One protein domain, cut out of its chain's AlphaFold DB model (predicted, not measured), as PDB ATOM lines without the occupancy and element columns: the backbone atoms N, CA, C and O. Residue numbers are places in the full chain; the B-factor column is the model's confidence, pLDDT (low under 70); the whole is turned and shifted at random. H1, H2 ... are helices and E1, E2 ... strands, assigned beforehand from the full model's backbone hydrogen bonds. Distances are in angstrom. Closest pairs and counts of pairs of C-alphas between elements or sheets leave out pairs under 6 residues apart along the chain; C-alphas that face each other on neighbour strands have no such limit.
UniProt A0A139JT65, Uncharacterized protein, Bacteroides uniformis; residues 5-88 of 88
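This is residues 5 to 88 of the 88 residues of an uncharacterized protein of Bacteroides uniformis (UniProt A0A139JT65). One antiparallel sheet of six strands is curled like part of a barrel and folded back on itself, with E4 and E3 facing E1, E6 and E5 across the hinge strand E2. The edge strands E4 and E5 come near each other without pairing, and the helix H1, last along the chain, packs along E1. The long axis runs from the turn between E1 and E2 to the end of the printed part beyond H1. The printed part has 84 residues, with E1, E2, E3, E4, E5, E6 and H1 in that order along the chain; the sheet's order is E4, E3, E2, E1, E6, E5, and the class is mixed. The whole is compact, with a radius of gyration of the C-alphas of 13.0 A, yet elongated in outline, spanning 43 by 25 by 23 A.

The sheet is strongly twisted. E2, residues 21 to 35, is its longest strand and bends by 99 degrees at residue 25. E1, residues 5 to 15, forms a hairpin with E2, and N 7 and O 30 are 2.8 A apart, within hydrogen-bond range. E3, residues 38 to 45, is on the other side of E2, with N 31 and O 42 at 2.8 A. E4, residues 48 to 51, forms a hairpin with E3, with N 50 and O 43 at 2.8 A. E1 to E4 make a meander, each strand the antiparallel neighbour of the one before. E6, residues 68 to 73, is antiparallel to E1, with N 13 and O 71 at 2.8 A. E5, residues 60 to 65, forms a hairpin with E6, with N 63 and O 70 at 2.8 A. The closest C-alphas of E4 and E5 are those of Tyr 50 and Val 63, 6.6 A apart. H1, residues 74 to 86, is on the sheet at a height of 9.4 A. It runs along the strands, at 15 degrees to E1 on the local plane. It lies over E1 and only just over E2, on which 3 of its C-alphas fall. The closest C-alphas of E1 and H1 are those of Leu 7 and Leu 80, 5.8 A apart. In H1 every O i to N i+4 pair is within hydrogen-bond range.

E1 begins at C-alpha 5 (-18.394, 20.149, 53.794), is 28.5 A long and bends by 65 degrees at residue 8. E2 is 31.4 A long, E3 22.4 A, E6 16.9 A, E5 15.2 A and E4 10.0 A. H1 is 18.5 A long and ends at C-alpha 86 (-32.120, 19.572, 62.361).

The C-alphas of Asn 18 and Lys 88 are the two farthest apart, at 43.4 A. The printed part has no cut. No link is long; the link from E4 to E5, 8 residues, is short, and the others are tight. The mean pLDDT of the printed part is 91.3, and residue 88 alone is under 70.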
ATOM      1  N   PHE A   5     -17.550  20.731  52.763       90.81
ATOM      2  CA  PHE A   5     -18.394  20.149  53.794       90.81
ATOM      3  C   PHE A   5     -19.233  19.029  53.182       90.81
ATOM      4  O   PHE A   5     -19.950  19.264  52.205       90.81
ATOM      5  N   SER A   6     -19.115  17.817  53.727       92.88
ATOM      6  CA  SER A   6     -19.903  16.671  53.266       92.88
ATOM      7  C   SER A   6     -21.352  16.802  53.724       92.88
ATOM      8  O   SER A   6     -21.624  17.104  54.884       92.88
ATOM      9  N   LEU A   7     -22.278  16.564  52.801       93.19
ATOM     10  CA  LEU A   7     -23.703  16.413  53.073       93.19
ATOM     11  C   LEU A   7     -24.103  14.946  53.266       93.19
ATOM     12  O   LEU A   7     -25.175  14.689  53.799       93.19
ATOM     13  N   GLY A   8     -23.265  13.995  52.843       94.81
ATOM     14  CA  GLY A   8     -23.562  12.563  52.849       94.81
ATOM     15  C   GLY A   8     -23.741  11.972  51.449       94.81
ATOM     16  O   GLY A   8     -23.432  12.599  50.436       94.81
ATOM     17  N   ASN A   9     -24.215  10.727  51.393       96.19
ATOM     18  CA  ASN A   9     -24.261   9.943  50.158       96.19
ATOM     19  C   ASN A   9     -25.582  10.108  49.402       96.19
ATOM     20  O   ASN A   9     -26.655  10.133  50.001       96.19
ATOM     21  N   VAL A  10     -25.499  10.121  48.072       96.31
ATOM     22  CA  VAL A  10     -26.646  10.084  47.158       96.31
ATOM     23  C   VAL A  10     -26.511   8.932  46.166       96.31
ATOM     24  O   VAL A  10     -25.415   8.616  45.699       96.31
ATOM     25  N   GLY A  11     -27.639   8.306  45.830       96.19
ATOM     26  CA  GLY A  11     -27.699   7.276  44.793       96.19
ATOM     27  C   GLY A  11     -27.584   7.878  43.394       96.19
ATOM     28  O   GLY A  11     -28.195   8.912  43.102       96.19
ATOM     29  N   LEU A  12     -26.819   7.220  42.526       96.88
ATOM     30  CA  LEU A  12     -26.561   7.682  41.170       96.88
ATOM     31  C   LEU A  12     -27.440   6.976  40.144       96.88
ATOM     32  O   LEU A  12     -27.669   5.764  40.179       96.88
ATOM     33  N   TRP A  13     -27.901   7.763  39.185       96.88
ATOM     34  CA  TRP A  13     -28.784   7.351  38.107       96.88
ATOM     35  C   TRP A  13     -28.120   7.616  36.763       96.88
ATOM     36  O   TRP A  13     -27.325   8.548  36.627       96.88
ATOM     37  N   ARG A  14     -28.480   6.831  35.752       94.88
ATOM     38  CA  ARG A  14     -28.086   7.050  34.355       94.88
ATOM     39  C   ARG A  14     -29.310   6.993  33.456       94.88
ATOM     40  O   ARG A  14     -30.313   6.364  33.792       94.88
ATOM     41  N   MET A  15     -29.212   7.635  32.299       91.06
ATOM     42  CA  MET A  15     -30.186   7.440  31.232       91.06
ATOM     43  C   MET A  15     -29.964   6.055  30.620       91.06
ATOM     44  O   MET A  15     -28.886   5.781  30.094       91.06
ATOM     45  N   ALA A  16     -30.958   5.179  30.712       87.19
ATOM     46  CA  ALA A  16     -30.929   3.887  30.046       87.19
ATOM     47  C   ALA A  16     -31.254   4.039  28.550       87.19
ATOM     48  O   ALA A  16     -31.841   5.031  28.114       87.19
ATOM     49  N   ASN A  17     -30.911   3.023  27.756       85.19
ATOM     50  CA  ASN A  17     -31.103   3.034  26.297       85.19
ATOM     51  C   ASN A  17     -32.575   3.172  25.867       85.19
ATOM     52  O   ASN A  17     -32.854   3.540  24.731       85.19
ATOM     53  N   ASN A  18     -33.517   2.887  26.767       87.38
ATOM     54  CA  ASN A  18     -34.953   3.058  26.552       87.38
ATOM     55  C   ASN A  18     -35.456   4.480  26.875       87.38
ATOM     56  O   ASN A  18     -36.662   4.707  26.854       87.38
ATOM     57  N   GLY A  19     -34.563   5.423  27.194       85.12
ATOM     58  CA  GLY A  19     -34.900   6.817  27.491       85.12
ATOM     59  C   GLY A  19     -35.418   7.068  28.910       85.12
ATOM     60  O   GLY A  19     -35.822   8.190  29.212       85.12
ATOM     61  N   TYR A  20     -35.402   6.059  29.785       87.88
ATOM     62  CA  TYR A  20     -35.778   6.208  31.190       87.88
ATOM     63  C   TYR A  20     -34.544   6.324  32.085       87.88
ATOM     64  O   TYR A  20     -33.515   5.692  31.844       87.88
ATOM     65  N   MET A  21     -34.656   7.103  33.161       90.62
ATOM     66  CA  MET A  21     -33.654   7.075  34.225       90.62
ATOM     67  C   MET A  21     -33.698   5.728  34.947       90.62
ATOM     68  O   MET A  21     -34.761   5.273  35.365       90.62
ATOM     69  N   SER A  22     -32.530   5.120  35.131       93.25
ATOM     70  CA  SER A  22     -32.360   3.879  35.877       93.25
ATOM     71  C   SER A  22     -31.310   4.051  36.969       93.25
ATOM     72  O   SER A  22     -30.299   4.736  36.770       93.25
ATOM     73  N   LEU A  23     -31.578   3.461  38.133       92.06
ATOM     74  CA  LEU A  23     -30.656   3.461  39.260       92.06
ATOM     75  C   LEU A  23     -29.464   2.568  38.911       92.06
ATOM     76  O   LEU A  23     -29.633   1.430  38.485       92.06
ATOM     77  N   THR A  24     -28.257   3.085  39.111       93.88
ATOM     78  CA  THR A  24     -27.020   2.369  38.752       93.88
ATOM     79  C   THR A  24     -26.554   1.393  39.830       93.88
ATOM     80  O   THR A  24     -25.727   0.531  39.559       93.88
ATOM     81  N   GLY A  25     -27.064   1.535  41.058       94.31
ATOM     82  CA  GLY A  25     -26.510   0.890  42.251       94.31
ATOM     83  C   GLY A  25     -25.256   1.587  42.791       94.31
ATOM     84  O   GLY A  25     -24.765   1.222  43.856       94.31
ATOM     85  N   GLU A  26     -24.756   2.607  42.094       95.50
ATOM     86  CA  GLU A  26     -23.585   3.374  42.498       95.50
ATOM     87  C   GLU A  26     -23.988   4.551  43.388       95.50
ATOM     88  O   GLU A  26     -25.100   5.084  43.303       95.50
ATOM     89  N   VAL A  27     -23.064   4.964  44.250       96.12
ATOM     90  CA  VAL A  27     -23.246   6.073  45.186       96.12
ATOM     91  C   VAL A  27     -22.130   7.092  45.013       96.12
ATOM     92  O   VAL A  27     -20.985   6.741  44.721       96.12
ATOM     93  N   GLY A  28     -22.471   8.362  45.190       96.25
ATOM     94  CA  GLY A  28     -21.509   9.450  45.295       96.25
ATOM     95  C   GLY A  28     -21.701  10.200  46.603       96.25
ATOM     96  O   GLY A  28     -22.815  10.276  47.120       96.25
ATOM     97  N   GLU A  29     -20.622  10.768  47.123       96.62
ATOM     98  CA  GLU A  29     -20.672  11.626  48.300       96.62
ATOM     99  C   GLU A  29     -20.848  13.077  47.854       96.62
ATOM    100  O   GLU A  29     -20.099  13.600  47.020       96.62
ATOM    101  N   LEU A  30     -21.880  13.726  48.377       95.88
ATOM    102  CA  LEU A  30     -22.240  15.085  48.030       95.88
ATOM    103  C   LEU A  30     -21.549  16.056  48.976       95.88
ATOM    104  O   LEU A  30     -21.651  15.941  50.191       95.88
ATOM    105  N   PHE A  31     -20.884  17.047  48.406       94.25
ATOM    106  CA  PHE A  31     -20.208  18.107  49.131       94.25
ATOM    107  C   PHE A  31     -20.784  19.459  48.749       94.25
ATOM    108  O   PHE A  31     -21.240  19.673  47.624       94.25
ATOM    109  N   ILE A  32     -20.682  20.406  49.671       91.19
ATOM    110  CA  ILE A  32     -20.847  21.825  49.383       91.19
ATOM    111  C   ILE A  32     -19.557  22.562  49.701       91.19
ATOM    112  O   ILE A  32     -18.869  22.269  50.678       91.19
ATOM    113  N   THR A  33     -19.239  23.549  48.876       90.44
ATOM    114  CA  THR A  33     -18.208  24.533  49.194       90.44
ATOM    115  C   THR A  33     -18.781  25.935  49.041       90.44
ATOM    116  O   THR A  33     -19.771  26.136  48.331       90.44
ATOM    117  N   LYS A  34     -18.189  26.906  49.733       88.69
ATOM    118  CA  LYS A  34     -18.634  28.299  49.697       88.69
ATOM    119  C   LYS A  34     -17.615  29.137  48.938       88.69
ATOM    120  O   LYS A  34     -16.511  29.353  49.423       88.69
ATOM    121  N   VAL A  35     -18.008  29.658  47.780       87.50
ATOM    122  CA  VAL A  35     -17.178  30.545  46.953       87.50
ATOM    123  C   VAL A  35     -17.858  31.901  46.873       87.50
ATOM    124  O   VAL A  35     -18.997  31.990  46.430       87.50
ATOM    125  N   LEU A  36     -17.183  32.958  47.339       88.69
ATOM    126  CA  LEU A  36     -17.698  34.339  47.315       88.69
ATOM    127  C   LEU A  36     -19.108  34.499  47.922       88.69
ATOM    128  O   LEU A  36     -19.919  35.291  47.456       88.69
ATOM    129  N   GLY A  37     -19.421  33.731  48.969       85.50
ATOM    130  CA  GLY A  37     -20.750  33.747  49.592       85.50
ATOM    131  C   GLY A  37     -21.755  32.764  48.984       85.50
ATOM    132  O   GLY A  37     -22.747  32.452  49.636       85.50
ATOM    133  N   THR A  38     -21.474  32.223  47.799       85.25
ATOM    134  CA  THR A  38     -22.335  31.283  47.076       85.25
ATOM    135  C   THR A  38     -22.022  29.839  47.453       85.25
ATOM    136  O   THR A  38     -20.863  29.428  47.475       85.25
ATOM    137  N   ILE A  39     -23.065  29.056  47.732       86.12
ATOM    138  CA  ILE A  39     -22.959  27.611  47.957       86.12
ATOM    139  C   ILE A  39     -22.896  26.911  46.602       86.12
ATOM    140  O   ILE A  39     -23.798  27.064  45.780       86.12
ATOM    141  N   ILE A  40     -21.845  26.124  46.390       88.69
ATOM    142  CA  ILE A  40     -21.634  25.343  45.174       88.69
ATOM    143  C   ILE A  40     -21.647  23.854  45.542       88.69
ATOM    144  O   ILE A  40     -20.753  23.415  46.276       88.69
ATOM    145  N   PRO A  41     -22.626  23.069  45.056       91.50
ATOM    146  CA  PRO A  41     -22.617  21.624  45.228       91.50
ATOM    147  C   PRO A  41     -21.559  20.972  44.326       91.50
ATOM    148  O   PRO A  41     -21.313  21.412  43.201       91.50
ATOM    149  N   LYS A  42     -20.940  19.900  44.818       94.88
ATOM    150  CA  LYS A  42     -19.987  19.050  44.095       94.88
ATOM    151  C   LYS A  42     -20.226  17.600  44.487       94.88
ATOM    152  O   LYS A  42     -20.531  17.333  45.642       94.88
ATOM    153  N   LEU A  43     -20.054  16.666  43.561       96.31
ATOM    154  CA  LEU A  43     -20.176  15.242  43.861       96.31
ATOM    155  C   LEU A  43     -18.804  14.587  43.771       96.31
ATOM    156  O   LEU A  43     -18.172  14.621  42.717       96.31
ATOM    157  N   LYS A  44     -18.361  13.949  44.849       96.50
ATOM    158  CA  LYS A  44     -17.259  12.997  44.786       96.50
ATOM    159  C   LYS A  44     -17.816  11.644  44.362       96.50
ATOM    160  O   LYS A  44     -18.661  11.068  45.041       96.50
ATOM    161  N   TYR A  45     -17.332  11.138  43.242       96.69
ATOM    162  CA  TYR A  45     -17.650   9.801  42.764       96.69
ATOM    163  C   TYR A  45     -16.337   9.074  42.497       96.69
ATOM    164  O   TYR A  45     -15.492   9.565  41.741       96.69
ATOM    165  N   LYS A  46     -16.151   7.932  43.172       93.31
ATOM    166  CA  LYS A  46     -14.840   7.280  43.315       93.31
ATOM    167  C   LYS A  46     -13.832   8.296  43.882       93.31
ATOM    168  O   LYS A  46     -14.155   9.013  44.830       93.31
ATOM    169  N   ASP A  47     -12.648   8.412  43.293       92.50
ATOM    170  CA  ASP A  47     -11.593   9.321  43.761       92.50
ATOM    171  C   ASP A  47     -11.584  10.686  43.053       92.50
ATOM    172  O   ASP A  47     -10.626  11.446  43.173       92.50
ATOM    173  N   VAL A  48     -12.655  11.027  42.325       94.88
ATOM    174  CA  VAL A  48     -12.745  12.266  41.539       94.88
ATOM    175  C   VAL A  48     -13.911  13.128  42.014       94.88
ATOM    176  O   VAL A  48     -15.019  12.643  42.247       94.88
ATOM    177  N   VAL A  49     -13.664  14.434  42.145       94.75
ATOM    178  CA  VAL A  49     -14.687  15.432  42.475       94.75
ATOM    179  C   VAL A  49     -15.185  16.086  41.195       94.75
ATOM    180  O   VAL A  49     -14.422  16.715  40.464       94.75
ATOM    181  N   TYR A  50     -16.484  15.974  40.955       95.56
ATOM    182  CA  TYR A  50     -17.166  16.521  39.795       95.56
ATOM    183  C   TYR A  50     -17.993  17.746  40.179       95.56
ATOM    184  O   TYR A  50     -18.677  17.774  41.208       95.56
ATOM    185  N   ALA A  51     -17.959  18.762  39.318       92.81
ATOM    186  CA  ALA A  51     -18.939  19.836  39.359       92.81
ATOM    187  C   ALA A  51     -20.313  19.282  38.968       92.81
ATOM    188  O   ALA A  51     -20.420  18.425  38.087       92.81
ATOM    189  N   VAL A  52     -21.364  19.787  39.608       95.25
ATOM    190  CA  VAL A  52     -22.738  19.375  39.317       95.25
ATOM    191  C   VAL A  52     -23.540  20.577  38.846       95.25
ATOM    192  O   VAL A  52     -23.297  21.708  39.264       95.25
ATOM    193  N   SER A  53     -24.491  20.345  37.949       92.81
ATOM    194  CA  SER A  53     -25.345  21.406  37.405       92.81
ATOM    195  C   SER A  53     -26.801  20.976  37.401       92.81
ATOM    196  O   SER A  53     -27.104  19.791  37.342       92.81
ATOM    197  N   LYS A  54     -27.719  21.933  37.473       92.56
ATOM    198  CA  LYS A  54     -29.158  21.680  37.420       92.56
ATOM    199  C   LYS A  54     -29.816  22.818  36.661       92.56
ATOM    200  O   LYS A  54     -29.584  23.983  36.977       92.56
ATOM    201  N   ASN A  55     -30.672  22.487  35.703       90.38
ATOM    202  CA  ASN A  55     -31.529  23.486  35.075       90.38
ATOM    203  C   ASN A  55     -32.710  23.834  36.000       90.38
ATOM    204  O   ASN A  55     -33.154  23.007  36.802       90.38
ATOM    205  N   ALA A  56     -33.261  25.046  35.870       86.62
ATOM    206  CA  ALA A  56     -34.328  25.547  36.746       86.62
ATOM    207  C   ALA A  56     -35.498  24.554  36.907       86.62
ATOM    208  O   ALA A  56     -35.898  24.256  38.031       86.62
ATOM    209  N   ASN A  57     -35.941  23.944  35.803       88.56
ATOM    210  CA  ASN A  57     -37.124  23.075  35.760       88.56
ATOM    211  C   ASN A  57     -36.821  21.570  35.883       88.56
ATOM    212  O   ASN A  57     -37.724  20.747  35.750       88.56
ATOM    213  N   GLU A  58     -35.566  21.183  36.116       89.75
ATOM    214  CA  GLU A  58     -35.204  19.772  36.294       89.75
ATOM    215  C   GLU A  58     -35.348  19.338  37.748       89.75
ATOM    216  O   GLU A  58     -35.188  20.139  38.667       89.75
ATOM    217  N   ARG A  59     -35.631  18.051  37.965       92.44
ATOM    218  CA  ARG A  59     -35.721  17.447  39.306       92.44
ATOM    219  C   ARG A  59     -34.433  16.754  39.742       92.44
ATOM    220  O   ARG A  59     -34.403  16.115  40.787       92.44
ATOM    221  N   TYR A  60     -33.376  16.857  38.949       94.38
ATOM    222  CA  TYR A  60     -32.104  16.201  39.199       94.38
ATOM    223  C   TYR A  60     -30.947  17.146  38.895       94.38
ATOM    224  O   TYR A  60     -31.066  18.074  38.094       94.38
ATOM    225  N   PHE A  61     -29.821  16.887  39.542       95.38
ATOM    226  CA  PHE A  61     -28.532  17.422  39.146       95.38
ATOM    227  C   PHE A  61     -27.883  16.486  38.133       95.38
ATOM    228  O   PHE A  61     -28.012  15.267  38.228       95.38
ATOM    229  N   ARG A  62     -27.162  17.067  37.181       95.75
ATOM    230  CA  ARG A  62     -26.302  16.379  36.226       95.75
ATOM    231  C   ARG A  62     -24.878  16.350  36.745       95.75
ATOM    232  O   ARG A  62     -24.366  17.365  37.223       95.75
ATOM    233  N   VAL A  63     -24.239  15.208  36.562       96.62
ATOM    234  CA  VAL A  63     -22.856  14.941  36.939       96.62
ATOM    235  C   VAL A  63     -22.145  14.392  35.701       96.62
ATOM    236  O   VAL A  63     -22.249  13.198  35.408       96.62
ATOM    237  N   PRO A  64     -21.485  15.251  34.909       94.44
ATOM    238  CA  PRO A  64     -20.719  14.804  33.757       94.44
ATOM    239  C   PRO A  64     -19.427  14.146  34.253       94.44
ATOM    240  O   PRO A  64     -18.480  14.838  34.627       94.44
ATOM    241  N   THR A  65     -19.397  12.813  34.296       94.00
ATOM    242  CA  THR A  65     -18.195  12.061  34.675       94.00
ATOM    243  C   THR A  65     -17.427  11.605  33.439       94.00
ATOM    244  O   THR A  65     -17.943  11.640  32.319       94.00
ATOM    245  N   SER A  66     -16.196  11.132  33.635       90.69
ATOM    246  CA  SER A  66     -15.420  10.474  32.576       90.69
ATOM    247  C   SER A  66     -16.077   9.185  32.060       90.69
ATOM    248  O   SER A  66     -15.792   8.758  30.946       90.69
ATOM    249  N   GLU A  67     -16.971   8.577  32.844       90.81
ATOM    250  CA  GLU A  67     -17.681   7.338  32.509       90.81
ATOM    251  C   GLU A  67     -19.060   7.598  31.871       90.81
ATOM    252  O   GLU A  67     -19.784   6.650  31.549       90.81
ATOM    253  N   GLY A  68     -19.445   8.870  31.710       91.25
ATOM    254  CA  GLY A  68     -20.706   9.305  31.115       91.25
ATOM    255  C   GLY A  68     -21.531  10.232  32.012       91.25
ATOM    256  O   GLY A  68     -21.116  10.659  33.088       91.25
ATOM    257  N   GLY A  69     -22.736  10.570  31.546       93.12
ATOM    258  CA  GLY A  69     -23.661  11.426  32.285       93.12
ATOM    259  C   GLY A  69     -24.374  10.664  33.399       93.12
ATOM    260  O   GLY A  69     -25.180   9.777  33.119       93.12
ATOM    261  N   TYR A  70     -24.107  11.052  34.643       96.38
ATOM    262  CA  TYR A  70     -24.850  10.606  35.816       96.38
ATOM    263  C   TYR A  70     -25.789  11.687  36.333       96.38
ATOM    264  O   TYR A  70     -25.647  12.871  36.017       96.38
ATOM    265  N   PHE A  71     -26.726  11.267  37.177       96.19
ATOM    266  CA  PHE A  71     -27.695  12.140  37.814       96.19
ATOM    267  C   PHE A  71     -27.939  11.740  39.270       96.19
ATOM    268  O   PHE A  71     -27.836  10.565  39.620       96.19
ATOM    269  N   PHE A  72     -28.329  12.704  40.098       95.44
ATOM    270  CA  PHE A  72     -28.953  12.453  41.401       95.44
ATOM    271  C   PHE A  72     -30.119  13.422  41.607       95.44
ATOM    272  O   PHE A  72     -30.128  14.523  41.050       95.44
ATOM    273  N   TYR A  73     -31.126  13.013  42.374       94.81
ATOM    274  CA  TYR A  73     -32.345  13.800  42.543       94.81
ATOM    275  C   TYR A  73     -32.144  15.004  43.470       94.81
ATOM    276  O   TYR A  73     -31.400  14.951  44.447       94.81
ATOM    277  N   PHE A  74     -32.844  16.098  43.160       90.75
ATOM    278  CA  PHE A  74     -32.863  17.312  43.977       90.75
ATOM    279  C   PHE A  74     -33.447  17.051  45.371       90.75
ATOM    280  O   PHE A  74     -32.952  17.608  46.347       90.75
ATOM    281  N   ASP A  75     -34.432  16.159  45.472       92.19
ATOM    282  CA  ASP A  75     -35.036  15.786  46.752       92.19
ATOM    283  C   ASP A  75     -34.007  15.131  47.684       92.19
ATOM    284  O   ASP A  75     -33.912  15.524  48.840       92.19
ATOM    285  N   SER A  76     -33.121  14.269  47.164       90.38
ATOM    286  CA  SER A  76     -32.020  13.694  47.952       90.38
ATOM    287  C   SER A  76     -31.065  14.763  48.496       90.38
ATOM    288  O   SER A  76     -30.573  14.647  49.612       90.38
ATOM    289  N   PHE A  77     -30.805  15.836  47.741       89.31
ATOM    290  CA  PHE A  77     -30.027  16.970  48.253       89.31
ATOM    291  C   PHE A  77     -30.763  17.708  49.379       89.31
ATOM    292  O   PHE A  77     -30.146  18.036  50.394       89.31
ATOM    293  N   ASN A  78     -32.064  17.964  49.216       89.31
ATOM    294  CA  ASN A  78     -32.861  18.645  50.237       89.31
ATOM    295  C   ASN A  78     -32.954  17.827  51.524       89.31
ATOM    296  O   ASN A  78     -32.770  18.389  52.598       89.31
ATOM    297  N   GLU A  79     -33.164  16.515  51.427       91.19
ATOM    298  CA  GLU A  79     -33.213  15.611  52.582       91.19
ATOM    299  C   GLU A  79     -31.917  15.662  53.402       91.19
ATOM    300  O   GLU A  79     -31.953  15.812  54.628       91.19
ATOM    301  N   LEU A  80     -30.760  15.595  52.731       89.31
ATOM    302  CA  LEU A  80     -29.458  15.691  53.394       89.31
ATOM    303  C   LEU A  80     -29.264  17.063  54.046       89.31
ATOM    304  O   LEU A  80     -28.831  17.157  55.196       89.31
ATOM    305  N   LYS A  81     -29.641  18.135  53.341       86.94
ATOM    306  CA  LYS A  81     -29.580  19.501  53.865       86.94
ATOM    307  C   LYS A  81     -30.447  19.665  55.120       86.94
ATOM    308  O   LYS A  81     -29.960  20.168  56.128       86.94
ATOM    309  N   GLU A  82     -31.702  19.226  55.080       88.50
ATOM    310  CA  GLU A  82     -32.624  19.319  56.216       88.50
ATOM    311  C   GLU A  82     -32.148  18.510  57.422       88.50
ATOM    312  O   GLU A  82     -32.285  18.948  58.563       88.50
ATOM    313  N   THR A  83     -31.584  17.323  57.183       87.06
ATOM    314  CA  THR A  83     -31.047  16.465  58.247       87.06
ATOM    315  C   THR A  83     -29.935  17.181  59.015       87.06
ATOM    316  O   THR A  83     -29.890  17.123  60.245       87.06
ATOM    317  N   LEU A  84     -29.077  17.916  58.307       81.94
ATOM    318  CA  LEU A  84     -27.998  18.712  58.893       81.94
ATOM    319  C   LEU A  84     -28.487  19.972  59.614       81.94
ATOM    320  O   LEU A  84     -27.903  20.374  60.616       81.94
ATOM    321  N   GLU A  85     -29.551  20.603  59.123       82.75
ATOM    322  CA  GLU A  85     -30.176  21.742  59.805       82.75
ATOM    323  C   GLU A  85     -30.840  21.319  61.122       82.75
ATOM    324  O   GLU A  85     -30.757  22.055  62.100       82.75
ATOM    325  N   LYS A  86     -31.446  20.125  61.169       85.88
ATOM    326  CA  LYS A  86     -32.120  19.572  62.361       85.88
ATOM    327  C   LYS A  86     -31.169  18.969  63.400       85.88
ATOM    328  O   LYS A  86     -31.592  18.720  64.522       85.88
ATOM    329  N   SER A  87     -29.924  18.677  63.026       76.62
ATOM    330  CA  SER A  87     -28.903  18.110  63.923       76.62
ATOM    331  C   SER A  87     -27.997  19.169  64.571       76.62
ATOM    332  O   SER A  87     -27.054  18.813  65.280       76.62
ATOM    333  N   LYS A  88     -28.299  20.455  64.355       58.72
ATOM    334  CA  LYS A  88     -27.753  21.596  65.102       58.72
ATOM    335  C   LYS A  88     -28.650  21.966  66.273       58.72
ATOM    336  O   LYS A  88     -28.077  22.398  67.295       58.72
TER     337      LYS A  88